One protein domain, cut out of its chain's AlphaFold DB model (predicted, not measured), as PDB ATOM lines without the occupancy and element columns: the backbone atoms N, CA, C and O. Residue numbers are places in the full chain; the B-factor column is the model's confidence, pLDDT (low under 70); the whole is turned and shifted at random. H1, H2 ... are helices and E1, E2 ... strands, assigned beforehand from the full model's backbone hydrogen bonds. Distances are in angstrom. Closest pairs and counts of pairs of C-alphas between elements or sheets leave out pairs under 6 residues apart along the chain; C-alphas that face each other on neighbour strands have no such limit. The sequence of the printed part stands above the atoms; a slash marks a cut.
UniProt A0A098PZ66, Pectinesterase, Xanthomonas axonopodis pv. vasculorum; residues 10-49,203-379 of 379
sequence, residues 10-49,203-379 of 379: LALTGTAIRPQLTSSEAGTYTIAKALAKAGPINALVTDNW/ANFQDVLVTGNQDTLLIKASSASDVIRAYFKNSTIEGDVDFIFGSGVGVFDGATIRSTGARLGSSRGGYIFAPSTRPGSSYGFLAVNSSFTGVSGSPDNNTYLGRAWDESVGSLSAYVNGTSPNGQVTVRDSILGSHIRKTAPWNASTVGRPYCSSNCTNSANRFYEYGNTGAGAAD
ATOM      1  N   LEU A  10     104.421-200.164 277.585       78.38
ATOM      2  CA  LEU A  10     103.696-199.173 278.368       78.38
ATOM      3  C   LEU A  10     102.177-199.361 278.134       78.38
ATOM      4  O   LEU A  10     101.714-199.429 276.995       78.38
ATOM      5  N   ALA A  11     101.422-199.488 279.220       80.44
ATOM      6  CA  ALA A  11      99.978-199.356 279.306       80.44
ATOM      7  C   ALA A  11      99.529-197.896 279.095       80.44
ATOM      8  O   ALA A  11      99.205-197.185 280.038       80.44
ATOM      9  N   LEU A  12      99.454-197.468 277.837       85.75
ATOM     10  CA  LEU A  12      99.036-196.116 277.462       85.75
ATOM     11  C   LEU A  12      97.500-195.961 277.452       85.75
ATOM     12  O   LEU A  12      96.765-196.871 277.073       85.75
ATOM     13  N   THR A  13      97.030-194.771 277.815       86.88
ATOM     14  CA  THR A  13      95.667-194.258 277.593       86.88
ATOM     15  C   THR A  13      95.662-193.236 276.443       86.88
ATOM     16  O   THR A  13      96.702-192.952 275.846       86.88
ATOM     17  N   GLY A  14      94.502-192.684 276.080       90.88
ATOM     18  CA  GLY A  14      94.383-191.742 274.961       90.88
ATOM     19  C   GLY A  14      94.333-192.429 273.592       90.88
ATOM     20  O   GLY A  14      93.800-193.530 273.457       90.88
ATOM     21  N   THR A  15      94.854-191.769 272.555       93.88
ATOM     22  CA  THR A  15      94.795-192.270 271.167       93.88
ATOM     23  C   THR A  15      96.174-192.674 270.649       93.88
ATOM     24  O   THR A  15      97.196-192.205 271.145       93.88
ATOM     25  N   ALA A  16      96.220-193.478 269.582       92.88
ATOM     26  CA  ALA A  16      97.477-193.896 268.945       92.88
ATOM     27  C   ALA A  16      98.315-192.733 268.371       92.88
ATOM     28  O   ALA A  16      99.495-192.901 268.085       92.88
ATOM     29  N   ILE A  17      97.706-191.561 268.180       94.50
ATOM     30  CA  ILE A  17      98.353-190.338 267.676       94.50
ATOM     31  C   ILE A  17      98.638-189.316 268.788       94.50
ATOM     32  O   ILE A  17      99.299-188.306 268.543       94.50
ATOM     33  N   ARG A  18      98.154-189.582 270.009       97.19
ATOM     34  CA  ARG A  18      98.346-188.750 271.199       97.19
ATOM     35  C   ARG A  18      98.252-189.600 272.483       97.19
ATOM     36  O   ARG A  18      97.271-189.485 273.227       97.19
ATOM     37  N   PRO A  19      99.229-190.489 272.729       96.38
ATOM     38  CA  PRO A  19      99.201-191.386 273.873       96.38
ATOM     39  C   PRO A  19      99.442-190.630 275.182       96.38
ATOM     40  O   PRO A  19     100.362-189.818 275.303       96.38
ATOM     41  N   GLN A  20      98.628-190.954 276.177       97.31
ATOM     42  CA  GLN A  20      98.721-190.471 277.547       97.31
ATOM     43  C   GLN A  20      99.229-191.611 278.438       97.31
ATOM     44  O   GLN A  20      98.782-192.746 278.311       97.31
ATOM     45  N   LEU A  21     100.148-191.342 279.355       97.19
ATOM     46  CA  LEU A  21     100.576-192.326 280.350       97.19
ATOM     47  C   LEU A  21      99.444-192.593 281.346       97.19
ATOM     48  O   LEU A  21      98.663-191.702 281.678       97.19
ATOM     49  N   THR A  22      99.396-193.799 281.900       96.81
ATOM     50  CA  THR A  22      98.661-194.027 283.153       96.81
ATOM     51  C   THR A  22      99.413-193.417 284.338       96.81
ATOM     52  O   THR A  22     100.621-193.180 284.276       96.81
ATOM     53  N   SER A  23      98.739-193.227 285.475       95.94
ATOM     54  CA  SER A  23      99.389-192.722 286.696       95.94
ATOM     55  C   SER A  23     100.565-193.592 287.162       95.94
ATOM     56  O   SER A  23     101.578-193.065 287.617       95.94
ATOM     57  N   SER A  24     100.469-194.919 287.002       96.31
ATOM     58  CA  SER A  24     101.551-195.851 287.352       96.31
ATOM     59  C   SER A  24     102.812-195.593 286.520       96.31
ATOM     60  O   SER A  24     103.921-195.487 287.049       96.31
ATOM     61  N   GLU A  25     102.650-195.426 285.212       96.50
ATOM     62  CA  GLU A  25     103.763-195.187 284.293       96.50
ATOM     63  C   GLU A  25     104.312-193.780 284.400       96.50
ATOM     64  O   GLU A  25     105.528-193.592 284.374       96.50
ATOM     65  N   ALA A  26     103.441-192.789 284.588       96.81
ATOM     66  CA  ALA A  26     103.858-191.439 284.916       96.81
ATOM     67  C   ALA A  26     104.718-191.440 286.187       96.81
ATOM     68  O   ALA A  26     105.701-190.705 286.266       96.81
ATOM     69  N   GLY A  27     104.466-192.340 287.143       97.06
ATOM     70  CA  GLY A  27     105.339-192.583 288.296       97.06
ATOM     71  C   GLY A  27     106.787-192.970 287.943       97.06
ATOM     72  O   GLY A  27     107.668-192.909 288.807       97.06
ATOM     73  N   THR A  28     107.083-193.349 286.696       96.69
ATOM     74  CA  THR A  28     108.439-193.623 286.184       96.69
ATOM     75  C   THR A  28     109.120-192.414 285.536       96.69
ATOM     76  O   THR A  28     110.345-192.356 285.534       96.69
ATOM     77  N   TYR A  29     108.367-191.403 285.102       97.44
ATOM     78  CA  TYR A  29     108.884-190.194 284.449       97.44
ATOM     79  C   TYR A  29     108.931-189.000 285.408       97.44
ATOM     80  O   TYR A  29     108.250-187.996 285.209       97.44
ATOM     81  N   THR A  30     109.706-189.118 286.487       98.19
ATOM     82  CA  THR A  30     109.904-188.048 287.482       98.19
ATOM     83  C   THR A  30     111.272-187.390 287.321       98.19
ATOM     84  O   THR A  30     112.185-188.003 286.769       98.19
ATOM     85  N   ILE A  31     111.447-186.172 287.855       98.44
ATOM     86  CA  ILE A  31     112.745-185.464 287.864       98.44
ATOM     87  C   ILE A  31     113.845-186.371 288.433       98.44
ATOM     88  O   ILE A  31     114.865-186.590 287.786       98.44
ATOM     89  N   ALA A  32     113.601-186.966 289.605       97.81
ATOM     90  CA  ALA A  32     114.562-187.842 290.267       97.81
ATOM     91  C   ALA A  32     114.957-189.043 289.396       97.81
ATOM     92  O   ALA A  32     116.136-189.359 289.290       97.81
ATOM     93  N   LYS A  33     113.994-189.703 288.736       97.75
ATOM     94  CA  LYS A  33     114.273-190.882 287.904       97.75
ATOM     95  C   LYS A  33     114.977-190.528 286.595       97.75
ATOM     96  O   LYS A  33     115.909-191.236 286.218       97.75
ATOM     97  N   ALA A  34     114.570-189.438 285.942       97.94
ATOM     98  CA  ALA A  34     115.209-188.957 284.721       97.94
ATOM     99  C   ALA A  34     116.678-188.583 284.969       97.94
ATOM    100  O   ALA A  34     117.547-188.900 284.162       97.94
ATOM    101  N   LEU A  35     116.964-187.971 286.121       98.12
ATOM    102  CA  LEU A  35     118.300-187.504 286.478       98.12
ATOM    103  C   LEU A  35     119.132-188.522 287.267       98.12
ATOM    104  O   LEU A  35     120.272-188.218 287.588       98.12
ATOM    105  N   ALA A  36     118.638-189.728 287.563       97.19
ATOM    106  CA  ALA A  36     119.333-190.655 288.465       97.19
ATOM    107  C   ALA A  36     120.595-191.311 287.881       97.19
ATOM    108  O   ALA A  36     121.455-191.749 288.650       97.19
ATOM    109  N   LYS A  37     120.682-191.445 286.548       96.12
ATOM    110  CA  LYS A  37     121.706-192.260 285.877       96.12
ATOM    111  C   LYS A  37     122.516-191.484 284.845       96.12
ATOM    112  O   LYS A  37     121.952-190.682 284.107       96.12
ATOM    113  N   ALA A  38     123.811-191.777 284.753       94.06
ATOM    114  CA  ALA A  38     124.729-191.184 283.776       94.06
ATOM    115  C   ALA A  38     125.889-192.117 283.416       94.06
ATOM    116  O   ALA A  38     125.991-193.231 283.933       94.06
ATOM    117  N   GLY A  39     126.766-191.638 282.533       94.19
ATOM    118  CA  GLY A  39     127.938-192.361 282.050       94.19
ATOM    119  C   GLY A  39     127.695-193.036 280.698       94.19
ATOM    120  O   GLY A  39     126.761-192.661 279.979       94.19
ATOM    121  N   PRO A  40     128.533-194.019 280.333       96.12
ATOM    122  CA  PRO A  40     128.376-194.767 279.093       96.12
ATOM    123  C   PRO A  40     127.046-195.526 279.070       96.12
ATOM    124  O   PRO A  40     126.667-196.172 280.043       96.12
ATOM    125  N   ILE A  41     126.349-195.500 277.939       94.12
ATOM    126  CA  ILE A  41     125.028-196.113 277.735       94.12
ATOM    127  C   ILE A  41     125.019-197.610 278.083       94.12
ATOM    128  O   ILE A  41     124.032-198.119 278.611       94.12
ATOM    129  N   ASN A  42     126.114-198.326 277.818       93.88
ATOM    130  CA  ASN A  42     126.253-199.752 278.123       93.88
ATOM    131  C   ASN A  42     126.696-200.044 279.572       93.88
ATOM    132  O   ASN A  42     126.794-201.211 279.944       93.88
ATOM    133  N   ALA A  43     126.969-199.013 280.375       95.56
ATOM    134  CA  ALA A  43     127.496-199.121 281.733       95.56
ATOM    135  C   ALA A  43     127.010-197.964 282.628       95.56
ATOM    136  O   ALA A  43     127.788-197.373 283.378       95.56
ATOM    137  N   LEU A  44     125.721-197.616 282.534       94.50
ATOM    138  CA  LEU A  44     125.148-196.504 283.291       94.50
ATOM    139  C   LEU A  44     125.291-196.715 284.802       94.50
ATOM    140  O   LEU A  44     124.890-197.749 285.342       94.50
ATOM    141  N   VAL A  45     125.775-195.685 285.493       96.00
ATOM    142  CA  VAL A  45     125.867-195.644 286.957       96.00
ATOM    143  C   VAL A  45     124.697-194.864 287.538       96.00
ATOM    144  O   VAL A  45     124.209-193.921 286.920       96.00
ATOM    145  N   THR A  46     124.240-195.258 288.727       97.00
ATOM    146  CA  THR A  46     123.200-194.530 289.468       97.00
ATOM    147  C   THR A  46     123.869-193.672 290.531       97.00
ATOM    148  O   THR A  46     124.380-194.208 291.510       97.00
ATOM    149  N   ASP A  47     123.878-192.357 290.336       96.56
ATOM    150  CA  ASP A  47     124.440-191.389 291.289       96.56
ATOM    151  C   ASP A  47     123.366-190.497 291.937       96.56
ATOM    152  O   ASP A  47     123.693-189.672 292.787       96.56
ATOM    153  N   ASN A  48     122.095-190.668 291.541       96.44
ATOM    154  CA  ASN A  48     120.940-189.931 292.060       96.44
ATOM    155  C   ASN A  48     121.135-188.408 292.050       96.44
ATOM    156  O   ASN A  48     120.770-187.730 293.014       96.44
ATOM    157  N   TRP A  49     121.726-187.864 290.977       97.00
ATOM    158  CA  TRP A  49     121.929-186.421 290.862       97.00
ATOM    159  C   TRP A  49     120.627-185.649 291.100       97.00
ATOM    160  O   TRP A  49     119.631-185.836 290.399       97.00
ATOM    161  N   ALA A 203     124.592-180.375 284.086       98.38
ATOM    162  CA  ALA A 203     124.443-178.949 283.800       98.38
ATOM    163  C   ALA A 203     123.126-178.399 284.386       98.38
ATOM    164  O   ALA A 203     122.058-178.947 284.115       98.38
ATOM    165  N   ASN A 204     123.177-177.330 285.179       98.06
ATOM    166  CA  ASN A 204     122.020-176.784 285.900       98.06
ATOM    167  C   ASN A 204     121.782-175.308 285.542       98.06
ATOM    168  O   ASN A 204     122.598-174.442 285.839       98.06
ATOM    169  N   PHE A 205     120.642-175.019 284.931       98.56
ATOM    170  CA  PHE A 205     120.240-173.690 284.479       98.56
ATOM    171  C   PHE A 205     119.018-173.253 285.282       98.56
ATOM    172  O   PHE A 205     118.003-173.950 285.269       98.56
ATOM    173  N   GLN A 206     119.092-172.122 285.980       97.25
ATOM    174  CA  GLN A 206     117.966-171.625 286.777       97.25
ATOM    175  C   GLN A 206     117.663-170.184 286.431       97.25
ATOM    176  O   GLN A 206     118.562-169.353 286.525       97.25
ATOM    177  N   ASP A 207     116.410-169.906 286.071       97.62
ATOM    178  CA  ASP A 207     116.001-168.579 285.618       97.62
ATOM    179  C   ASP A 207     116.933-168.089 284.497       97.62
ATOM    180  O   ASP A 207     117.700-167.147 284.648       97.62
ATOM    181  N   VAL A 208     116.973-168.840 283.396       98.75
ATOM    182  CA  VAL A 208     117.762-168.508 282.202       98.75
ATOM    183  C   VAL A 208     116.830-168.369 281.008       98.75
ATOM    184  O   VAL A 208     115.884-169.144 280.858       98.75
ATOM    185  N   LEU A 209     117.120-167.410 280.132       98.94
ATOM    186  CA  LEU A 209     116.480-167.296 278.824       98.94
ATOM    187  C   LEU A 209     117.396-167.913 277.765       98.94
ATOM    188  O   LEU A 209     118.537-167.488 277.618       98.94
ATOM    189  N   VAL A 210     116.901-168.884 277.004       98.94
ATOM    190  CA  VAL A 210     117.591-169.421 275.825       98.94
ATOM    191  C   VAL A 210     116.722-169.128 274.611       98.94
ATOM    192  O   VAL A 210     115.618-169.662 274.505       98.94
ATOM    193  N   THR A 211     117.184-168.243 273.733       98.88
ATOM    194  CA  THR A 211     116.358-167.666 272.663       98.88
ATOM    195  C   THR A 211     117.004-167.841 271.292       98.88
ATOM    196  O   THR A 211     118.197-167.589 271.122       98.88
ATOM    197  N   GLY A 212     116.201-168.255 270.316       98.25
ATOM    198  CA  GLY A 212     116.585-168.406 268.916       98.25
ATOM    199  C   GLY A 212     115.359-168.673 268.037       98.25
ATOM    200  O   GLY A 212     114.233-168.348 268.415       98.25
ATOM    201  N   ASN A 213     115.585-169.255 266.857       97.19
ATOM    202  CA  ASN A 213     114.531-169.751 265.966       97.19
ATOM    203  C   ASN A 213     114.677-171.282 265.856       97.19
ATOM    204  O   ASN A 213     114.462-171.989 266.851       97.19
ATOM    205  N   GLN A 214     115.121-171.785 264.700       98.19
ATOM    206  CA  GLN A 214     115.400-173.199 264.492       98.19
ATOM    207  C   GLN A 214     116.613-173.685 265.313       98.19
ATOM    208  O   GLN A 214     117.682-173.073 265.273       98.19
ATOM    209  N   ASP A 215     116.472-174.836 265.984       98.69
ATOM    210  CA  ASP A 215     117.532-175.542 266.731       98.69
ATOM    211  C   ASP A 215     118.125-174.744 267.919       98.69
ATOM    212  O   ASP A 215     119.319-174.807 268.203       98.69
ATOM    213  N   THR A 216     117.302-173.998 268.660       98.94
ATOM    214  CA  THR A 216     117.760-173.088 269.733       98.94
ATOM    215  C   THR A 216     118.593-173.756 270.848       98.94
ATOM    216  O   THR A 216     119.641-173.229 271.239       98.94
ATOM    217  N   LEU A 217     118.154-174.898 271.387       98.94
ATOM    218  CA  LEU A 217     118.790-175.593 272.510       98.94
ATOM    219  C   LEU A 217     119.196-177.019 272.128       98.94
ATOM    220  O   LEU A 217     118.349-177.895 271.951       98.94
ATOM    221  N   LEU A 218     120.504-177.270 272.111       98.88
ATOM    222  CA  LEU A 218     121.083-178.583 271.844       98.88
ATOM    223  C   LEU A 218     121.569-179.255 273.132       98.88
ATOM    224  O   LEU A 218     122.584-178.850 273.695       98.88
ATOM    225  N   ILE A 219     120.927-180.348 273.549       98.81
ATOM    226  CA  ILE A 219     121.378-181.190 274.670       98.81
ATOM    227  C   ILE A 219     121.900-182.509 274.107       98.81
ATOM    228  O   ILE A 219     121.143-183.430 273.794       98.81
ATOM    229  N   LYS A 220     123.218-182.611 273.940       96.88
ATOM    230  CA  LYS A 220     123.850-183.793 273.344       96.88
ATOM    231  C   LYS A 220     125.300-183.911 273.799       96.88
ATOM    232  O   LYS A 220     126.080-182.978 273.603       96.88
ATOM    233  N   ALA A 221     125.659-185.085 274.316       94.50
ATOM    234  CA  ALA A 221     127.026-185.439 274.679       94.50
ATOM    235  C   ALA A 221     127.980-185.339 273.475       94.50
ATOM    236  O   ALA A 221     127.579-185.508 272.322       94.50
ATOM    237  N   SER A 222     129.267-185.087 273.731       91.19
ATOM    238  CA  SER A 222     130.277-185.126 272.663       91.19
ATOM    239  C   SER A 222     130.425-186.523 272.047       91.19
ATOM    240  O   SER A 222     130.649-186.621 270.843       91.19
ATOM    241  N   SER A 223     130.274-187.583 272.847       93.12
ATOM    242  CA  SER A 223     130.254-188.968 272.370       93.12
ATOM    243  C   SER A 223     128.824-189.493 272.275       93.12
ATOM    244  O   SER A 223     128.026-189.309 273.190       93.12
ATOM    245  N   ALA A 224     128.510-190.220 271.202       91.50
ATOM    246  CA  ALA A 224     127.225-190.907 271.062       91.50
ATOM    247  C   ALA A 224     127.061-192.095 272.031       91.50
ATOM    248  O   ALA A 224     125.954-192.616 272.155       91.50
ATOM    249  N   SER A 225     128.142-192.526 272.694       94.38
ATOM    250  CA  SER A 225     128.121-193.588 273.705       94.38
ATOM    251  C   SER A 225     127.712-193.109 275.090       94.38
ATOM    252  O   SER A 225     127.504-193.955 275.953       94.38
ATOM    253  N   ASP A 226     127.622-191.799 275.321       95.44
ATOM    254  CA  ASP A 226     127.526-191.243 276.669       95.44
ATOM    255  C   ASP A 226     126.183-190.555 276.900       95.44
ATOM    256  O   ASP A 226     125.612-189.913 276.012       95.44
ATOM    257  N   VAL A 227     125.696-190.660 278.135       95.38
ATOM    258  CA  VAL A 227     124.541-189.908 278.622       95.38
ATOM    259  C   VAL A 227     125.024-188.700 279.412       95.38
ATOM    260  O   VAL A 227     125.791-188.833 280.365       95.38
ATOM    261  N   ILE A 228     124.514-187.530 279.033       97.81
ATOM    262  CA  ILE A 228     124.610-186.297 279.817       97.81
ATOM    263  C   ILE A 228     123.231-185.906 280.326       97.81
ATOM    264  O   ILE A 228     122.219-186.232 279.697       97.81
ATOM    265  N   ARG A 229     123.198-185.169 281.430       98.75
ATOM    266  CA  ARG A 229     121.977-184.630 282.016       98.75
ATOM    267  C   ARG A 229     122.056-183.117 282.154       98.75
ATOM    268  O   ARG A 229     123.060-182.580 282.621       98.75
ATOM    269  N   ALA A 230     120.963-182.458 281.800       98.75
ATOM    270  CA  ALA A 230     120.759-181.033 281.976       98.75
ATOM    271  C   ALA A 230     119.413-180.775 282.663       98.75
ATOM    272  O   ALA A 230     118.412-181.426 282.354       98.75
ATOM    273  N   TYR A 231     119.391-179.826 283.593       98.81
ATOM    274  CA  TYR A 231     118.202-179.418 284.334       98.81
ATOM    275  C   TYR A 231     117.974-177.918 284.152       98.81
ATOM    276  O   TYR A 231     118.889-177.126 284.362       98.81
ATOM    277  N   PHE A 232     116.764-177.548 283.749       98.81
ATOM    278  CA  PHE A 232     116.316-176.185 283.498       98.81
ATOM    279  C   PHE A 232     115.145-175.887 284.433       98.81
ATOM    280  O   PHE A 232     114.061-176.437 284.248       98.81
ATOM    281  N   LYS A 233     115.358-175.029 285.434       98.38
ATOM    282  CA  LYS A 233     114.339-174.653 286.422       98.38
ATOM    283  C   LYS A 233     113.891-173.217 286.229       98.38
ATOM    284  O   LYS A 233     114.733-172.321 286.259       98.38
ATOM    285  N   ASN A 234     112.584-172.991 286.106       98.00
ATOM    286  CA  ASN A 234     112.011-171.650 285.920       98.00
ATOM    287  C   ASN A 234     112.664-170.878 284.756       98.00
ATOM    288  O   ASN A 234     112.765-169.658 284.781       98.00
ATOM    289  N   SER A 235     113.160-171.604 283.756       98.75
ATOM    290  CA  SER A 235     113.839-171.039 282.592       98.75
ATOM    291  C   SER A 235     112.857-170.863 281.444       98.75
ATOM    292  O   SER A 235     111.838-171.554 281.369       98.75
ATOM    293  N   THR A 236     113.182-169.970 280.516       98.94
ATOM    294  CA  THR A 236     112.429-169.805 279.274       98.94
ATOM    295  C   THR A 236     113.250-170.305 278.100       98.94
ATOM    296  O   THR A 236     114.345-169.798 277.863       98.94
ATOM    297  N   ILE A 237     112.710-171.256 277.339       98.94
ATOM    298  CA  ILE A 237     113.307-171.717 276.082       98.94
ATOM    299  C   ILE A 237     112.391-171.296 274.939       98.94
ATOM    300  O   ILE A 237     111.200-171.611 274.962       98.94
ATOM    301  N   GLU A 238     112.928-170.559 273.970       98.81
ATOM    302  CA  GLU A 238     112.160-169.973 272.873       98.81
ATOM    303  C   GLU A 238     112.712-170.329 271.495       98.81
ATOM    304  O   GLU A 238     113.899-170.138 271.252       98.81
ATOM    305  N   GLY A 239     111.828-170.749 270.589       98.44
ATOM    306  CA  GLY A 239     112.126-170.954 269.172       98.44
ATOM    307  C   GLY A 239     110.908-171.446 268.388       98.44
ATOM    308  O   GLY A 239     109.786-171.437 268.901       98.44
ATOM    309  N   ASP A 240     111.105-171.881 267.142       96.88
ATOM    310  CA  ASP A 240     110.014-172.283 266.240       96.88
ATOM    311  C   ASP A 240     110.126-173.735 265.741       96.88
ATOM    312  O   ASP A 240     109.167-174.497 265.871       96.88
ATOM    313  N   VAL A 241     111.269-174.158 265.204       98.12
ATOM    314  CA  VAL A 241     111.488-175.491 264.619       98.12
ATOM    315  C   VAL A 241     112.561-176.246 265.392       98.12
ATOM    316  O   VAL A 241     113.688-175.784 265.514       98.12
ATOM    317  N   ASP A 242     112.209-177.436 265.880       98.62
ATOM    318  CA  ASP A 242     113.102-178.366 266.583       98.62
ATOM    319  C   ASP A 242     113.913-177.683 267.703       98.62
ATOM    320  O   ASP A 242     115.052-178.044 267.995       98.62
ATOM    321  N   PHE A 243     113.340-176.657 268.338       98.81
ATOM    322  CA  PHE A 243     114.132-175.710 269.121       98.81
ATOM    323  C   PHE A 243     114.633-176.275 270.458       98.81
ATOM    324  O   PHE A 243     115.458-175.641 271.115       98.81
ATOM    325  N   ILE A 244     114.193-177.475 270.846       98.94
ATOM    326  CA  ILE A 244     114.796-178.296 271.900       98.94
ATOM    327  C   ILE A 244     115.134-179.669 271.315       98.94
ATOM    328  O   ILE A 244     114.248-180.502 271.104       98.94
ATOM    329  N   PHE A 245     116.416-179.942 271.082       98.94
ATOM    330  CA  PHE A 245     116.846-181.134 270.348       98.94
ATOM    331  C   PHE A 245     118.115-181.782 270.904       98.94
ATOM    332  O   PHE A 245     118.872-181.199 271.685       98.94
ATOM    333  N   GLY A 246     118.345-183.032 270.501       98.69
ATOM    334  CA  GLY A 246     119.532-183.804 270.871       98.69
ATOM    335  C   GLY A 246     119.255-185.086 271.646       98.69
ATOM    336  O   GLY A 246     118.112-185.487 271.859       98.69
ATOM    337  N   SER A 247     120.336-185.773 272.010       98.19
ATOM    338  CA  SER A 247     120.298-187.143 272.526       98.19
ATOM    339  C   SER A 247     120.443-187.258 274.040       98.19
ATOM    340  O   SER A 247     120.355-188.370 274.563       98.19
ATOM    341  N   GLY A 248     120.749-186.157 274.729       98.12
ATOM    342  CA  GLY A 248     120.944-186.140 276.174       98.12
ATOM    343  C   GLY A 248     119.632-186.168 276.954       98.12
ATOM    344  O   GLY A 248     118.542-186.128 276.383       98.12
ATOM    345  N   VAL A 249     119.755-186.218 278.278       98.81
ATOM    346  CA  VAL A 249     118.624-186.071 279.191       98.81
ATOM    347  C   VAL A 249     118.432-184.594 279.514       98.81
ATOM    348  O   VAL A 249     119.346-183.950 280.023       98.81
ATOM    349  N   GLY A 250     117.248-184.060 279.231       98.81
ATOM    350  CA  GLY A 250     116.892-182.665 279.491       98.81
ATOM    351  C   GLY A 250     115.614-182.583 280.310       98.81
ATOM    352  O   GLY A 250     114.564-183.020 279.846       98.81
ATOM    353  N   VAL A 251     115.694-182.039 281.520       98.94
ATOM    354  CA  VAL A 251     114.531-181.845 282.391       98.94
ATOM    355  C   VAL A 251     114.207-180.357 282.473       98.94
ATOM    356  O   VAL A 251     115.061-179.566 282.860       98.94
ATOM    357  N   PHE A 252     112.974-180.000 282.133       98.94
ATOM    358  CA  PHE A 252     112.425-178.648 282.161       98.94
ATOM    359  C   PHE A 252     111.344-178.603 283.243       98.94
ATOM    360  O   PHE A 252     110.291-179.216 283.087       98.94
ATOM    361  N   ASP A 253     111.639-177.948 284.362       98.75
ATOM    362  CA  ASP A 253     110.810-177.930 285.570       98.75
ATOM    363  C   ASP A 253     110.351-176.505 285.877       98.75
ATOM    364  O   ASP A 253     111.179-175.610 286.079       98.75
ATOM    365  N   GLY A 254     109.039-176.266 285.863       98.75
ATOM    366  CA  GLY A 254     108.514-174.903 286.004       98.75
ATOM    367  C   GLY A 254     108.885-173.989 284.830       98.75
ATOM    368  O   GLY A 254     108.898-172.771 284.978       98.75
ATOM    369  N   ALA A 255     109.272-174.553 283.684       98.81
ATOM    370  CA  ALA A 255     109.801-173.789 282.562       98.81
ATOM    371  C   ALA A 255     108.686-173.141 281.728       98.81
ATOM    372  O   ALA A 255     107.564-173.643 281.655       98.81
ATOM    373  N   THR A 256     109.027-172.057 281.032       98.94
ATOM    374  CA  THR A 256     108.213-171.524 279.934       98.94
ATOM    375  C   THR A 256     108.804-171.982 278.606       98.94
ATOM    376  O   THR A 256     109.924-171.622 278.242       98.94
ATOM    377  N   ILE A 257     108.047-172.780 277.866       98.94
ATOM    378  CA  ILE A 257     108.395-173.256 276.531       98.94
ATOM    379  C   ILE A 257     107.629-172.392 275.530       98.94
ATOM    380  O   ILE A 257     106.410-172.511 275.394       98.94
ATOM    381  N   ARG A 258     108.330-171.457 274.886       98.75
ATOM    382  CA  ARG A 258     107.716-170.362 274.129       98.75
ATOM    383  C   ARG A 258     107.930-170.524 272.629       98.75
ATOM    384  O   ARG A 258     109.042-170.390 272.137       98.75
ATOM    385  N   SER A 259     106.861-170.801 271.896       97.94
ATOM    386  CA  SER A 259     106.917-170.986 270.450       97.94
ATOM    387  C   SER A 259     106.820-169.660 269.697       97.94
ATOM    388  O   SER A 259     105.857-168.910 269.865       97.94
ATOM    389  N   THR A 260     107.769-169.413 268.796       95.19
ATOM    390  CA  THR A 260     107.780-168.278 267.852       95.19
ATOM    391  C   THR A 260     107.194-168.640 266.484       95.19
ATOM    392  O   THR A 260     107.443-167.955 265.494       95.19
ATOM    393  N   GLY A 261     106.360-169.688 266.424       85.50
ATOM    394  CA  GLY A 261     105.810-170.260 265.188       85.50
ATOM    395  C   GLY A 261     105.082-169.269 264.272       85.50
ATOM    396  O   GLY A 261     105.030-169.498 263.069       85.50
ATOM    397  N   ALA A 262     104.615-168.127 264.791       87.69
ATOM    398  CA  ALA A 262     104.118-167.002 263.992       87.69
ATOM    399  C   ALA A 262     105.066-166.599 262.838       87.69
ATOM    400  O   ALA A 262     104.606-166.207 261.765       87.69
ATOM    401  N   ARG A 263     106.387-166.743 263.030       87.50
ATOM    402  CA  ARG A 263     107.418-166.470 262.012       87.50
ATOM    403  C   ARG A 263     107.316-167.367 260.777       87.50
ATOM    404  O   ARG A 263     107.728-166.957 259.697       87.50
ATOM    405  N   LEU A 264     106.762-168.570 260.922       87.31
ATOM    406  CA  LEU A 264     106.652-169.563 259.849       87.31
ATOM    407  C   LEU A 264     105.398-169.365 258.975       87.31
ATOM    408  O   LEU A 264     105.208-170.095 257.997       87.31
ATOM    409  N   GLY A 265     104.551-168.392 259.323       84.75
ATOM    410  CA  GLY A 265     103.278-168.106 258.668       84.75
ATOM    411  C   GLY A 265     102.068-168.752 259.353       84.75
ATOM    412  O   GLY A 265     102.182-169.551 260.277       84.75
ATOM    413  N   SER A 266     100.870-168.413 258.874       78.69
ATOM    414  CA  SER A 266      99.594-168.768 259.522       78.69
ATOM    415  C   SER A 266      99.221-170.255 259.473       78.69
ATOM    416  O   SER A 266      98.297-170.670 260.168       78.69
ATOM    417  N   SER A 267      99.913-171.064 258.669       78.88
ATOM    418  CA  SER A 267      99.621-172.492 258.464       78.88
ATOM    419  C   SER A 267     100.695-173.435 259.015       78.88
ATOM    420  O   SER A 267     100.618-174.648 258.809       78.88
ATOM    421  N   ARG A 268     101.726-172.902 259.685       84.31
ATOM    422  CA  ARG A 268     102.870-173.678 260.182       84.31
ATOM    423  C   ARG A 268     103.214-173.227 261.598       84.31
ATOM    424  O   ARG A 268     103.684-172.121 261.786       84.31
ATOM    425  N   GLY A 269     103.019-174.092 262.595       86.38
ATOM    426  CA  GLY A 269     103.339-173.764 263.992       86.38
ATOM    427  C   GLY A 269     104.703-174.259 264.482       86.38
ATOM    428  O   GLY A 269     105.075-173.953 265.610       86.38
ATOM    429  N   GLY A 270     105.435-175.027 263.666       95.81
ATOM    430  CA  GLY A 270     106.761-175.544 264.013       95.81
ATOM    431  C   GLY A 270     106.747-176.789 264.912       95.81
ATOM    432  O   GLY A 270     105.730-177.482 265.009       95.81
ATOM    433  N   TYR A 271     107.893-177.087 265.529       98.38
ATOM    434  CA  TYR A 271     108.130-178.275 266.360       98.38
ATOM    435  C   TYR A 271     108.894-177.873 267.618       98.38
ATOM    436  O   TYR A 271     109.942-177.244 267.521       98.38
ATOM    437  N   ILE A 272     108.401-178.271 268.788       98.88
ATOM    438  CA  ILE A 272     109.071-177.952 270.054       98.88
ATOM    439  C   ILE A 272     110.247-178.897 270.298       98.88
ATOM    440  O   ILE A 272     111.402-178.474 270.327       98.88
ATOM    441  N   PHE A 273     109.955-180.187 270.460       98.94
ATOM    442  CA  PHE A 273     110.959-181.187 270.797       98.94
ATOM    443  C   PHE A 273     111.393-182.001 269.574       98.94
ATOM    444  O   PHE A 273     110.558-182.546 268.848       98.94
ATOM    445  N   ALA A 274     112.706-182.170 269.417       98.94
ATOM    446  CA  ALA A 274     113.328-183.079 268.458       98.94
ATOM    447  C   ALA A 274     114.381-183.994 269.121       98.94
ATOM    448  O   ALA A 274     115.585-183.883 268.861       98.94
ATOM    449  N   PRO A 275     113.970-184.900 270.031       98.88
ATOM    450  CA  PRO A 275     114.900-185.790 270.716       98.88
ATOM    451  C   PRO A 275     115.513-186.823 269.757       98.88
ATOM    452  O   PRO A 275     114.810-187.433 268.947       98.88
ATOM    453  N   SER A 276     116.810-187.084 269.928       98.56
ATOM    454  CA  SER A 276     117.586-188.153 269.275       98.56
ATOM    455  C   SER A 276     118.127-189.171 270.287       98.56
ATOM    456  O   SER A 276     119.237-189.695 270.160       98.56
ATOM    457  N   THR A 277     117.350-189.437 271.341       98.38
ATOM    458  CA  THR A 277     117.697-190.364 272.427       98.38
ATOM    459  C   THR A 277     118.244-191.682 271.875       98.38
ATOM    460  O   THR A 277     117.602-192.366 271.071       98.38
ATOM    461  N   ARG A 278     119.464-192.023 272.297       95.94
ATOM    462  CA  ARG A 278     120.188-193.197 271.800       95.94
ATOM    463  C   ARG A 278     119.566-194.494 272.338       95.94
ATOM    464  O   ARG A 278     119.045-194.493 273.460       95.94
ATOM    465  N   PRO A 279     119.634-195.608 271.582       92.50
ATOM    466  CA  PRO A 279     119.269-196.919 272.110       92.50
ATOM    467  C   PRO A 279     120.025-197.214 273.405       92.50
ATOM    468  O   PRO A 279     121.187-196.849 273.534       92.50
ATOM    469  N   GLY A 280     119.359-197.840 274.372       90.19
ATOM    470  CA  GLY A 280     119.918-198.088 275.705       90.19
ATOM    471  C   GLY A 280     119.730-196.941 276.707       90.19
ATOM    472  O   GLY A 280     119.740-197.203 277.907       90.19
ATOM    473  N   SER A 281     119.456-195.702 276.267       93.12
ATOM    474  CA  SER A 281     119.044-194.626 277.183       93.12
ATOM    475  C   SER A 281     117.528-194.633 277.413       93.12
ATOM    476  O   SER A 281     116.730-194.446 276.483       93.12
ATOM    477  N   SER A 282     117.110-194.819 278.668       91.75
ATOM    478  CA  SER A 282     115.693-194.837 279.069       91.75
ATOM    479  C   SER A 282     115.033-193.455 279.071       91.75
ATOM    480  O   SER A 282     113.818-193.376 278.886       91.75
ATOM    481  N   TYR A 283     115.818-192.385 279.208       97.31
ATOM    482  CA  TYR A 283     115.325-191.012 279.296       97.31
ATOM    483  C   TYR A 283     115.921-190.135 278.191       97.31
ATOM    484  O   TYR A 283     117.080-190.295 277.802       97.31
ATOM    485  N   GLY A 284     115.094-189.228 277.687       98.50
ATOM    486  CA  GLY A 284     115.448-188.099 276.838       98.50
ATOM    487  C   GLY A 284     114.942-186.828 277.507       98.50
ATOM    488  O   GLY A 284     115.498-186.394 278.513       98.50
ATOM    489  N   PHE A 285     113.863-186.247 276.994       98.94
ATOM    490  CA  PHE A 285     113.324-185.000 277.534       98.94
ATOM    491  C   PHE A 285     112.138-185.207 278.477       98.94
ATOM    492  O   PHE A 285     111.286-186.069 278.268       98.94
ATOM    493  N   LEU A 286     112.072-184.383 279.518       98.94
ATOM    494  CA  LEU A 286     110.958-184.317 280.454       98.94
ATOM    495  C   LEU A 286     110.593-182.852 280.680       98.94
ATOM    496  O   LEU A 286     111.369-182.126 281.291       98.94
ATOM    497  N   ALA A 287     109.418-182.432 280.226       98.94
ATOM    498  CA  ALA A 287     108.814-181.172 280.642       98.94
ATOM    499  C   ALA A 287     107.793-181.463 281.743       98.94
ATOM    500  O   ALA A 287     106.896-182.285 281.551       98.94
ATOM    501  N   VAL A 288     107.959-180.835 282.901       98.88
ATOM    502  CA  VAL A 288     107.130-181.044 284.090       98.88
ATOM    503  C   VAL A 288     106.774-179.702 284.715       98.88
ATOM    504  O   VAL A 288     107.608-178.794 284.738       98.88
ATOM    505  N   ASN A 289     105.531-179.546 285.177       98.75
ATOM    506  CA  ASN A 289     105.039-178.297 285.777       98.75
ATOM    507  C   ASN A 289     105.269-177.060 284.891       98.75
ATOM    508  O   ASN A 289     105.482-175.963 285.396       98.75
ATOM    509  N   SER A 290     105.323-177.238 283.571       98.94
ATOM    510  CA  SER A 290     105.777-176.213 282.634       98.94
ATOM    511  C   SER A 290     104.600-175.565 281.905       98.94
ATOM    512  O   SER A 290     103.498-176.113 281.846       98.94
ATOM    513  N   SER A 291     104.830-174.390 281.328       98.94
ATOM    514  CA  SER A 291     103.852-173.673 280.509       98.94
ATOM    515  C   SER A 291     104.313-173.626 279.060       98.94
ATOM    516  O   SER A 291     105.449-173.255 278.776       98.94
ATOM    517  N   PHE A 292     103.429-173.997 278.141       98.88
ATOM    518  CA  PHE A 292     103.663-173.958 276.707       98.88
ATOM    519  C   PHE A 292     102.850-172.812 276.119       98.88
ATOM    520  O   PHE A 292     101.615-172.837 276.139       98.88
ATOM    521  N   THR A 293     103.536-171.814 275.573       98.50
ATOM    522  CA  THR A 293     102.925-170.560 275.114       98.50
ATOM    523  C   THR A 293     103.359-170.231 273.692       98.50
ATOM    524  O   THR A 293     104.536-170.363 273.378       98.50
ATOM    525  N   GLY A 294     102.455-169.724 272.858       96.56
ATOM    526  CA  GLY A 294     102.819-169.102 271.584       96.56
ATOM    527  C   GLY A 294     103.020-167.596 271.753       96.56
ATOM    528  O   GLY A 294     102.315-166.964 272.539       96.56
ATOM    529  N   VAL A 295     103.949-167.001 271.003       95.19
ATOM    530  CA  VAL A 295     104.009-165.535 270.869       95.19
ATOM    531  C   VAL A 295     102.762-165.010 270.154       95.19
ATOM    532  O   VAL A 295     102.082-165.755 269.441       95.19
ATOM    533  N   SER A 296     102.471-163.717 270.303       91.94
ATOM    534  CA  SER A 296     101.358-163.071 269.599       91.94
ATOM    535  C   SER A 296     101.385-163.368 268.093       91.94
ATOM    536  O   SER A 296     102.429-163.264 267.452       91.94
ATOM    537  N   GLY A 297     100.230-163.736 267.533       88.31
ATOM    538  CA  GLY A 297     100.090-164.126 266.126       88.31
ATOM    539  C   GLY A 297     100.426-165.589 265.823       88.31
ATOM    540  O   GLY A 297     100.300-166.004 264.673       88.31
ATOM    541  N   SER A 298     100.823-166.385 266.824       90.00
ATOM    542  CA  SER A 298     100.981-167.831 266.646       90.00
ATOM    543  C   SER A 298      99.628-168.461 266.309       90.00
ATOM    544  O   SER A 298      98.663-168.219 267.036       90.00
ATOM    545  N   PRO A 299      99.529-169.253 265.229       88.06
ATOM    546  CA  PRO A 299      98.265-169.854 264.852       88.06
ATOM    547  C   PRO A 299      97.859-170.944 265.848       88.06
ATOM    548  O   PRO A 299      98.676-171.780 266.246       88.06
ATOM    549  N   ASP A 300      96.579-170.959 266.212       93.94
ATOM    550  CA  ASP A 300      96.000-172.016 267.038       93.94
ATOM    551  C   ASP A 300      96.106-173.380 266.346       93.94
ATOM    552  O   ASP A 300      96.014-173.478 265.121       93.94
ATOM    553  N   ASN A 301      96.263-174.446 267.135       95.75
ATOM    554  CA  ASN A 301      96.211-175.837 266.687       95.75
ATOM    555  C   ASN A 301      97.192-176.165 265.537       95.75
ATOM    556  O   ASN A 301      96.873-176.936 264.627       95.75
ATOM    557  N   ASN A 302      98.393-175.581 265.557       95.94
ATOM    558  CA  ASN A 302      99.365-175.693 264.464       95.94
ATOM    559  C   ASN A 302     100.777-176.103 264.906       95.94
ATOM    560  O   ASN A 302     101.506-176.685 264.100       95.94
ATOM    561  N   THR A 303     101.166-175.862 266.159       97.50
ATOM    562  CA  THR A 303     102.473-176.250 266.704       97.50
ATOM    563  C   THR A 303     102.465-177.708 267.144       97.50
ATOM    564  O   THR A 303     101.621-178.138 267.935       97.50
ATOM    565  N   TYR A 304     103.418-178.486 266.640       98.56
ATOM    566  CA  TYR A 304     103.646-179.848 267.107       98.56
ATOM    567  C   TYR A 304     104.425-179.815 268.424       98.56
ATOM    568  O   TYR A 304     105.432-179.112 268.539       98.56
ATOM    569  N   LEU A 305     104.018-180.639 269.394       98.81
ATOM    570  CA  LEU A 305     104.835-180.880 270.583       98.81
ATOM    571  C   LEU A 305     106.188-181.491 270.193       98.81
ATOM    572  O   LEU A 305     107.187-181.240 270.856       98.81
ATOM    573  N   GLY A 306     106.266-182.251 269.099       98.56
ATOM    574  CA  GLY A 306     107.564-182.669 268.590       98.56
ATOM    575  C   GLY A 306     107.543-183.702 267.477       98.56
ATOM    576  O   GLY A 306     106.495-184.143 266.996       98.56
ATOM    577  N   ARG A 307     108.749-184.099 267.092       98.81
ATOM    578  CA  ARG A 307     109.050-185.182 266.150       98.81
ATOM    579  C   ARG A 307     110.349-185.867 266.557       98.81
ATOM    580  O   ARG A 307     111.129-185.313 267.318       98.81
ATOM    581  N   ALA A 308     110.613-187.077 266.073       98.69
ATOM    582  CA  ALA A 308     111.908-187.703 266.346       98.69
ATOM    583  C   ALA A 308     112.987-187.080 265.460       98.69
ATOM    584  O   ALA A 308     112.807-186.988 264.244       98.69
ATOM    585  N   TRP A 309     114.120-186.719 266.058       98.69
ATOM    586  CA  TRP A 309     115.346-186.555 265.295       98.69
ATOM    587  C   TRP A 309     116.013-187.924 265.196       98.69
ATOM    588  O   TRP A 309     116.696-188.374 266.119       98.69
ATOM    589  N   ASP A 310     115.795-188.611 264.076       98.31
ATOM    590  CA  ASP A 310     116.470-189.879 263.777       98.31
ATOM    591  C   ASP A 310     117.911-189.555 263.328       98.31
ATOM    592  O   ASP A 310     118.276-189.635 262.157       98.31
ATOM    593  N   GLU A 311     118.714-189.069 264.278       97.00
ATOM    594  CA  GLU A 311     120.028-188.471 264.043       97.00
ATOM    595  C   GLU A 311     120.973-189.404 263.276       97.00
ATOM    596  O   GLU A 311     121.122-190.582 263.607       97.00
ATOM    597  N   SER A 312     121.662-188.839 262.279       94.94
ATOM    598  CA  SER A 312     122.602-189.549 261.400       94.94
ATOM    599  C   SER A 312     121.981-190.698 260.590       94.94
ATOM    600  O   SER A 312     122.715-191.463 259.969       94.94
ATOM    601  N   VAL A 313     120.651-190.808 260.546       97.06
ATOM    602  CA  VAL A 313     119.937-191.676 259.606       97.06
ATOM    603  C   VAL A 313     119.701-190.880 258.320       97.06
ATOM    604  O   VAL A 313     119.150-189.785 258.357       97.06
ATOM    605  N   GLY A 314     120.160-191.396 257.176       95.56
ATOM    606  CA  GLY A 314     120.081-190.671 255.897       95.56
ATOM    607  C   GLY A 314     118.702-190.709 255.228       95.56
ATOM    608  O   GLY A 314     118.356-189.811 254.468       95.56
ATOM    609  N   SER A 315     117.911-191.748 255.500       97.50
ATOM    610  CA  SER A 315     116.580-191.967 254.928       97.50
ATOM    611  C   SER A 315     115.787-192.949 255.789       97.50
ATOM    612  O   SER A 315     116.367-193.714 256.562       97.50
ATOM    613  N   LEU A 316     114.466-193.004 255.606       97.56
ATOM    614  CA  LEU A 316     113.621-193.998 256.276       97.56
ATOM    615  C   LEU A 316     114.109-195.444 256.066       97.56
ATOM    616  O   LEU A 316     114.096-196.238 257.000       97.56
ATOM    617  N   SER A 317     114.589-195.783 254.866       97.50
ATOM    618  CA  SER A 317     115.103-197.127 254.556       97.50
ATOM    619  C   SER A 317     116.372-197.503 255.329       97.50
ATOM    620  O   SER A 317     116.652-198.688 255.482       97.50
ATOM    621  N   ALA A 318     117.124-196.519 255.831       98.00
ATOM    622  CA  ALA A 318     118.309-196.733 256.659       98.00
ATOM    623  C   ALA A 318     117.985-196.823 258.162       98.00
ATOM    624  O   ALA A 318     118.892-197.019 258.974       98.00
ATOM    625  N   TYR A 319     116.717-196.661 258.558       98.31
ATOM    626  CA  TYR A 319     116.309-196.789 259.952       98.31
ATOM    627  C   TYR A 319     116.325-198.258 260.392       98.31
ATOM    628  O   TYR A 319     115.621-199.098 259.830       98.31
ATOM    629  N   VAL A 320     117.073-198.560 261.451       97.94
ATOM    630  CA  VAL A 320     117.214-199.912 261.998       97.94
ATOM    631  C   VAL A 320     116.606-199.973 263.395       97.94
ATOM    632  O   VAL A 320     117.060-199.295 264.319       97.94
ATOM    633  N   ASN A 321     115.592-200.822 263.564       96.69
ATOM    634  CA  ASN A 321     114.921-201.014 264.849       96.69
ATOM    635  C   ASN A 321     115.908-201.446 265.941       96.69
ATOM    636  O   ASN A 321     116.705-202.357 265.740       96.69
ATOM    637  N   GLY A 322     115.845-200.781 267.097       93.81
ATOM    638  CA  GLY A 322     116.736-201.046 268.233       93.81
ATOM    639  C   GLY A 322     118.169-200.512 268.096       93.81
ATOM    640  O   GLY A 322     118.895-200.540 269.086       93.81
ATOM    641  N   THR A 323     118.563-199.980 266.932       95.69
ATOM    642  CA  THR A 323     119.932-199.492 266.668       95.69
ATOM    643  C   THR A 323     119.969-198.013 266.290       95.69
ATOM    644  O   THR A 323     120.842-197.273 266.744       95.69
ATOM    645  N   SER A 324     119.032-197.550 265.465       97.38
ATOM    646  CA  SER A 324     118.887-196.124 265.174       97.38
ATOM    647  C   SER A 324     118.374-195.374 266.411       97.38
ATOM    648  O   SER A 324     117.671-195.965 267.238       97.38
ATOM    649  N   PRO A 325     118.684-194.070 266.559       97.44
ATOM    650  CA  PRO A 325     118.072-193.241 267.588       97.44
ATOM    651  C   PRO A 325     116.547-193.360 267.585       97.44
ATOM    652  O   PRO A 325     115.908-193.455 266.536       97.44
ATOM    653  N   ASN A 326     115.957-193.357 268.774       97.81
ATOM    654  CA  ASN A 326     114.514-193.289 268.938       97.81
ATOM    655  C   ASN A 326     114.223-192.348 270.097       97.81
ATOM    656  O   ASN A 326     114.270-192.744 271.270       97.81
ATOM    657  N   GLY A 327     113.993-191.089 269.726       98.38
ATOM    658  CA  GLY A 327     113.774-189.991 270.648       98.38
ATOM    659  C   GLY A 327     112.728-190.305 271.708       98.38
ATOM    660  O   GLY A 327     111.712-190.945 271.427       98.38
ATOM    661  N   GLN A 328     112.978-189.826 272.922       98.75
ATOM    662  CA  GLN A 328     112.060-189.919 274.044       98.75
ATOM    663  C   GLN A 328     111.752-188.525 274.572       98.75
ATOM    664  O   GLN A 328     112.668-187.752 274.845       98.75
ATOM    665  N   VAL A 329     110.465-188.223 274.723       98.88
ATOM    666  CA  VAL A 329     110.004-187.031 275.434       98.88
ATOM    667  C   VAL A 329     108.731-187.341 276.210       98.88
ATOM    668  O   VAL A 329     107.862-188.073 275.735       98.88
ATOM    669  N   THR A 330     108.621-186.778 277.408       98.81
ATOM    670  CA  THR A 330     107.391-186.771 278.199       98.81
ATOM    671  C   THR A 330     107.037-185.340 278.579       98.81
ATOM    672  O   THR A 330     107.874-184.630 279.133       98.81
ATOM    673  N   VAL A 331     105.799-184.924 278.308       98.88
ATOM    674  CA  VAL A 331     105.245-183.639 278.765       98.88
ATOM    675  C   VAL A 331     104.181-183.924 279.808       98.88
ATOM    676  O   VAL A 331     103.182-184.569 279.497       98.88
ATOM    677  N   ARG A 332     104.388-183.489 281.046       98.75
ATOM    678  CA  ARG A 332     103.498-183.847 282.148       98.75
ATOM    679  C   ARG A 332     103.174-182.688 283.063       98.75
ATOM    680  O   ARG A 332     103.994-181.787 283.233       98.75
ATOM    681  N   ASP A 333     101.999-182.750 283.674       98.81
ATOM    682  CA  ASP A 333     101.540-181.806 284.690       98.81
ATOM    683  C   ASP A 333     101.732-180.343 284.222       98.81
ATOM    684  O   ASP A 333     102.136-179.473 284.984       98.81
ATOM    685  N   SER A 334     101.548-180.098 282.919       98.88
ATOM    686  CA  SER A 334     101.908-178.851 282.235       98.88
ATOM    687  C   SER A 334     100.688-178.191 281.590       98.88
ATOM    688  O   SER A 334      99.692-178.850 281.283       98.88
ATOM    689  N   ILE A 335     100.762-176.880 281.358       98.94
ATOM    690  CA  ILE A 335      99.703-176.108 280.695       98.94
ATOM    691  C   ILE A 335     100.056-175.957 279.216       98.94
ATOM    692  O   ILE A 335     101.087-175.380 278.876       98.94
ATOM    693  N   LEU A 336      99.195-176.455 278.332       98.88
ATOM    694  CA  LEU A 336      99.345-176.388 276.883       98.88
ATOM    695  C   LEU A 336      98.442-175.299 276.295       98.88
ATOM    696  O   LEU A 336      97.214-175.406 276.324       98.88
ATOM    697  N   GLY A 337      99.049-174.240 275.752       98.31
ATOM    698  CA  GLY A 337      98.334-173.156 275.073       98.31
ATOM    699  C   GLY A 337      97.668-173.590 273.760       98.31
ATOM    700  O   GLY A 337      98.014-174.616 273.181       98.31
ATOM    701  N   SER A 338      96.752-172.764 273.249       97.06
ATOM    702  CA  SER A 338      95.912-173.052 272.070       97.06
ATOM    703  C   SER A 338      96.683-173.291 270.767       97.06
ATOM    704  O   SER A 338      96.207-174.021 269.905       97.06
ATOM    705  N   HIS A 339      97.894-172.742 270.634       97.38
ATOM    706  CA  HIS A 339      98.804-173.013 269.513       97.38
ATOM    707  C   HIS A 339      99.172-174.497 269.341       97.38
ATOM    708  O   HIS A 339      99.443-174.926 268.217       97.38
ATOM    709  N   ILE A 340      99.160-175.301 270.413       98.25
ATOM    710  CA  ILE A 340      99.500-176.728 270.346       98.25
ATOM    711  C   ILE A 340      98.411-177.508 269.608       98.25
ATOM    712  O   ILE A 340      97.216-177.343 269.851       98.25
ATOM    713  N   ARG A 341      98.832-178.406 268.716       96.75
ATOM    714  CA  ARG A 341      97.933-179.296 267.976       96.75
ATOM    715  C   ARG A 341      97.165-180.239 268.901       96.75
ATOM    716  O   ARG A 341      97.763-180.995 269.661       96.75
ATOM    717  N   LYS A 342      95.842-180.283 268.753       95.25
ATOM    718  CA  LYS A 342      94.954-181.051 269.630       95.25
ATOM    719  C   LYS A 342      94.901-182.548 269.307       95.25
ATOM    720  O   LYS A 342      94.976-183.376 270.208       95.25
ATOM    721  N   THR A 343      94.795-182.913 268.029       93.31
ATOM    722  CA  THR A 343      94.551-184.313 267.622       93.31
ATOM    723  C   THR A 343      95.834-185.110 267.390       93.31
ATOM    724  O   THR A 343      95.931-186.254 267.811       93.31
ATOM    725  N   ALA A 344      96.830-184.511 266.733       96.06
ATOM    726  CA  ALA A 344      98.097-185.161 266.391       96.06
ATOM    727  C   ALA A 344      99.263-184.197 266.673       96.06
ATOM    728  O   ALA A 344      99.751-183.541 265.742       96.06
ATOM    729  N   PRO A 345      99.664-184.038 267.948       98.06
ATOM    730  CA  PRO A 345     100.765-183.155 268.331       98.06
ATOM    731  C   PRO A 345     102.146-183.724 268.010       98.06
ATOM    732  O   PRO A 345     103.129-182.989 268.067       98.06
ATOM    733  N   TRP A 346     102.224-185.002 267.648       98.44
ATOM    734  CA  TRP A 346     103.458-185.684 267.285       98.44
ATOM    735  C   TRP A 346     103.500-185.933 265.781       98.44
ATOM    736  O   TRP A 346     102.547-186.470 265.217       98.44
ATOM    737  N   ASN A 347     104.594-185.543 265.127       98.12
ATOM    738  CA  ASN A 347     104.742-185.708 263.680       98.12
ATOM    739  C   ASN A 347     105.768-186.788 263.309       98.12
ATOM    740  O   ASN A 347     106.516-187.289 264.155       98.12
ATOM    741  N   ALA A 348     105.812-187.115 262.017       98.38
ATOM    742  CA  ALA A 348     106.850-187.940 261.419       98.38
ATOM    743  C   ALA A 348     108.254-187.398 261.728       98.38
ATOM    744  O   ALA A 348     108.461-186.189 261.870       98.38
ATOM    745  N   SER A 349     109.221-188.311 261.830       98.62
ATOM    746  CA  SER A 349     110.611-187.978 262.137       98.62
ATOM    747  C   SER A 349     111.275-187.147 261.037       98.62
ATOM    748  O   SER A 349     110.761-187.006 259.926       98.62
ATOM    749  N   THR A 350     112.476-186.648 261.320       97.94
ATOM    750  CA  THR A 350     113.312-185.920 260.351       97.94
ATOM    751  C   THR A 350     113.643-186.715 259.083       97.94
ATOM    752  O   THR A 350     113.984-186.105 258.077       97.94
ATOM    753  N   VAL A 351     113.527-188.051 259.102       97.75
ATOM    754  CA  VAL A 351     113.729-188.917 257.919       97.75
ATOM    755  C   VAL A 351     112.421-189.454 257.332       97.75
ATOM    756  O   VAL A 351     112.442-190.353 256.492       97.75
ATOM    757  N   GLY A 352     111.278-188.933 257.783       97.94
ATOM    758  CA  GLY A 352     109.956-189.342 257.312       97.94
ATOM    759  C   GLY A 352     109.435-190.639 257.931       97.94
ATOM    760  O   GLY A 352     108.471-191.198 257.415       97.94
ATOM    761  N   ARG A 353     110.027-191.129 259.033       98.12
ATOM    762  CA  ARG A 353     109.458-192.258 259.785       98.12
ATOM    763  C   ARG A 353     108.117-191.823 260.377       98.12
ATOM    764  O   ARG A 353     108.121-190.873 261.165       98.12
ATOM    765  N   PRO A 354     106.988-192.469 260.026       97.44
ATOM    766  CA  PRO A 354     105.688-192.084 260.556       97.44
ATOM    767  C   PRO A 354     105.681-192.125 262.082       97.44
ATOM    768  O   PRO A 354     106.274-193.027 262.681       97.44
ATOM    769  N   TYR A 355     104.994-191.166 262.705       97.81
ATOM    770  CA  TYR A 355     104.719-191.268 264.131       97.81
ATOM    771  C   TYR A 355     103.870-192.512 264.393       97.81
ATOM    772  O   TYR A 355     102.863-192.733 263.721       97.81
ATOM    773  N   CYS A 356     104.272-193.315 265.373       95.94
ATOM    774  CA  CYS A 356     103.519-194.492 265.767       95.94
ATOM    775  C   CYS A 356     103.794-194.853 267.229       95.94
ATOM    776  O   CYS A 356     104.953-194.951 267.629       95.94
ATOM    777  N   SER A 357     102.743-195.076 268.025       93.31
ATOM    778  CA  SER A 357     102.857-195.434 269.448       93.31
ATOM    779  C   SER A 357     102.649-196.927 269.742       93.31
ATOM    780  O   SER A 357     103.008-197.389 270.821       93.31
ATOM    781  N   SER A 358     102.066-197.697 268.815       89.56
ATOM    782  CA  SER A 358     101.748-199.123 268.997       89.56
ATOM    783  C   SER A 358     101.589-199.841 267.653       89.56
ATOM    784  O   SER A 358     101.086-199.237 266.710       89.56
ATOM    785  N   ASN A 359     101.933-201.135 267.582       89.19
ATOM    786  CA  ASN A 359     101.816-201.971 266.371       89.19
ATOM    787  C   ASN A 359     102.555-201.395 265.145       89.19
ATOM    788  O   ASN A 359     102.048-201.389 264.026       89.19
ATOM    789  N   CYS A 360     103.761-200.886 265.380       93.75
ATOM    790  CA  CYS A 360     104.537-200.118 264.414       93.75
ATOM    791  C   CYS A 360     105.466-200.997 263.563       93.75
ATOM    792  O   CYS A 360     106.059-201.949 264.066       93.75
ATOM    793  N   THR A 361     105.664-200.629 262.292       94.81
ATOM    794  CA  THR A 361     106.681-201.249 261.418       94.81
ATOM    795  C   THR A 361     108.103-200.922 261.883       94.81
ATOM    796  O   THR A 361     108.964-201.796 261.995       94.81
ATOM    797  N   ASN A 362     108.358-199.646 262.175       96.25
ATOM    798  CA  ASN A 362     109.583-199.207 262.831       96.25
ATOM    799  C   ASN A 362     109.383-199.153 264.351       96.25
ATOM    800  O   ASN A 362     108.268-199.287 264.843       96.25
ATOM    801  N   SER A 363     110.458-198.935 265.104       95.56
ATOM    802  CA  SER A 363     110.397-198.802 266.562       95.56
ATOM    803  C   SER A 363     109.366-197.741 266.952       95.56
ATOM    804  O   SER A 363     109.408-196.624 266.433       95.56
ATOM    805  N   ALA A 364     108.447-198.093 267.856       96.12
ATOM    806  CA  ALA A 364     107.421-197.171 268.336       96.12
ATOM    807  C   ALA A 364     108.068-195.911 268.934       96.12
ATOM    808  O   ALA A 364     109.045-196.001 269.684       96.12
ATOM    809  N   ASN A 365     107.545-194.736 268.588       97.88
ATOM    810  CA  ASN A 365     107.967-193.463 269.158       97.88
ATOM    811  C   ASN A 365     107.728-193.451 270.668       97.88
ATOM    812  O   ASN A 365     106.726-193.967 271.157       97.88
ATOM    813  N   ARG A 366     108.632-192.803 271.404       97.88
ATOM    814  CA  ARG A 366     108.580-192.738 272.868       97.88
ATOM    815  C   ARG A 366     108.128-191.357 273.345       97.88
ATOM    816  O   ARG A 366     108.812-190.727 274.153       97.88
ATOM    817  N   PHE A 367     107.032-190.862 272.772       98.38
ATOM    818  CA  PHE A 367     106.483-189.530 273.051       98.38
ATOM    819  C   PHE A 367     105.190-189.668 273.824       98.38
ATOM    820  O   PHE A 367     104.266-190.310 273.328       98.38
ATOM    821  N   TYR A 368     105.146-189.083 275.015       97.75
ATOM    822  CA  TYR A 368     104.054-189.307 275.949       97.75
ATOM    823  C   TYR A 368     103.620-188.019 276.640       97.75
ATOM    824  O   TYR A 368     104.410-187.089 276.818       97.75
ATOM    825  N   GLU A 369     102.374-188.007 277.093       98.62
ATOM    826  CA  GLU A 369     101.814-186.944 277.920       98.62
ATOM    827  C   GLU A 369     101.230-187.498 279.224       98.62
ATOM    828  O   GLU A 369     100.951-188.692 279.316       98.62
ATOM    829  N   TYR A 370     101.060-186.662 280.250       98.56
ATOM    830  CA  TYR A 370     100.345-187.040 281.474       98.56
ATOM    831  C   TYR A 370      99.825-185.813 282.224       98.56
ATOM    832  O   TYR A 370     100.610-184.930 282.540       98.56
ATOM    833  N   GLY A 371      98.538-185.767 282.568       97.88
ATOM    834  CA  GLY A 371      98.009-184.729 283.467       97.88
ATOM    835  C   GLY A 371      98.155-183.292 282.948       97.88
ATOM    836  O   GLY A 371      98.186-182.353 283.740       97.88
ATOM    837  N   ASN A 372      98.287-183.103 281.631       98.69
ATOM    838  CA  ASN A 372      98.367-181.774 281.033       98.69
ATOM    839  C   ASN A 372      96.986-181.106 281.003       98.69
ATOM    840  O   ASN A 372      95.963-181.776 280.883       98.69
ATOM    841  N   THR A 373      96.960-179.777 281.066       98.69
ATOM    842  CA  THR A 373      95.736-178.959 281.001       98.69
ATOM    843  C   THR A 373      95.883-177.842 279.967       98.69
ATOM    844  O   THR A 373      96.942-177.688 279.362       98.69
ATOM    845  N   GLY A 374      94.835-177.047 279.747       98.19
ATOM    846  CA  GLY A 374      94.847-175.926 278.801       98.19
ATOM    847  C   GLY A 374      94.269-176.274 277.429       98.19
ATOM    848  O   GLY A 374      93.973-177.427 277.127       98.19
ATOM    849  N   ALA A 375      94.079-175.255 276.590       97.69
ATOM    850  CA  ALA A 375      93.363-175.377 275.315       97.69
ATOM    851  C   ALA A 375      94.026-176.340 274.311       97.69
ATOM    852  O   ALA A 375      93.344-176.893 273.448       97.69
ATOM    853  N   GLY A 376      95.341-176.535 274.424       97.62
ATOM    854  CA  GLY A 376      96.115-177.450 273.592       97.62
ATOM    855  C   GLY A 376      96.237-178.871 274.150       97.62
ATOM    856  O   GLY A 376      96.836-179.722 273.488       97.62
ATOM    857  N   ALA A 377      95.723-179.151 275.352       97.00
ATOM    858  CA  ALA A 377      95.779-180.479 275.964       97.00
ATOM    859  C   ALA A 377      94.842-181.484 275.277       97.00
ATOM    860  O   ALA A 377      93.999-181.116 274.453       97.00
ATOM    861  N   ALA A 378      95.059-182.770 275.561       90.75
ATOM    862  CA  ALA A 378      94.118-183.815 275.177       90.75
ATOM    863  C   ALA A 378      92.782-183.600 275.910       90.75
ATOM    864  O   ALA A 378      92.776-183.020 276.996       90.75
ATOM    865  N   ASP A 379      91.681-184.027 275.285       78.00
ATOM    866  CA  ASP A 379      90.343-183.983 275.894       78.00
ATOM    867  C   ASP A 379      90.204-184.936 277.088       78.00
ATOM    868  O   ASP A 379      90.828-186.027 277.052       78.00
TER     869      ASP A 379
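This is residues 10 to 49 and 203 to 379 of the 379 residues of the protein "Pectinesterase" of Xanthomonas axonopodis pv. vasculorum (UniProt A0A098PZ66). With little regular structure, the chain winds in stacked turns: parallel sheet E13-E10-E7-E4-E6-E9-E12-E15-E16 folds back at E4 and faces parallel sheet E5-E8-E11-E14 as a sandwich. Hairpin E1-E2 packs beside E16. Of 217 printed residues, under half are in the three named helices and 16 strands, mostly strand. The whole is compact, radius of gyration of the C-alphas 15.9 A, spans 47 by 40 by 33 A.

Start at E1, 12-15, and E2, 18-21, an antiparallel hairpin with N 13 2.7 A from O 20. H1, 23-26, H2, 31-34, and H3, 261-264, too short for O i to N i+4 pairs, only graze the larger sheet, H3 only just with 5 C-alpha pairs within 10 A. E4, 203-211, bends by 97 degrees at residue 207; N 205 is 2.8 A from O 231 of E6, 229-233, and N 210 2.8 A from O 236 of E7, 236-239.

Find C-alpha 12 at (99.036, -196.116, 277.462), then E3 37-40, E5 217-219, E8 244-246, E9 249-253, E10 256-259, E11 271-275, E12 285-288, E13 291-294, E14 304-307, E15 328-332 and E16 366-370, which ends with C-alpha 370 at (100.345, -187.040, 281.474).

Residues 50 to 202 are cut out; C-alphas 49 and 203 are 10.6 A apart. Links E14 to E15 and E15 to E16 are long. No printed residue is under 70 in pLDDT.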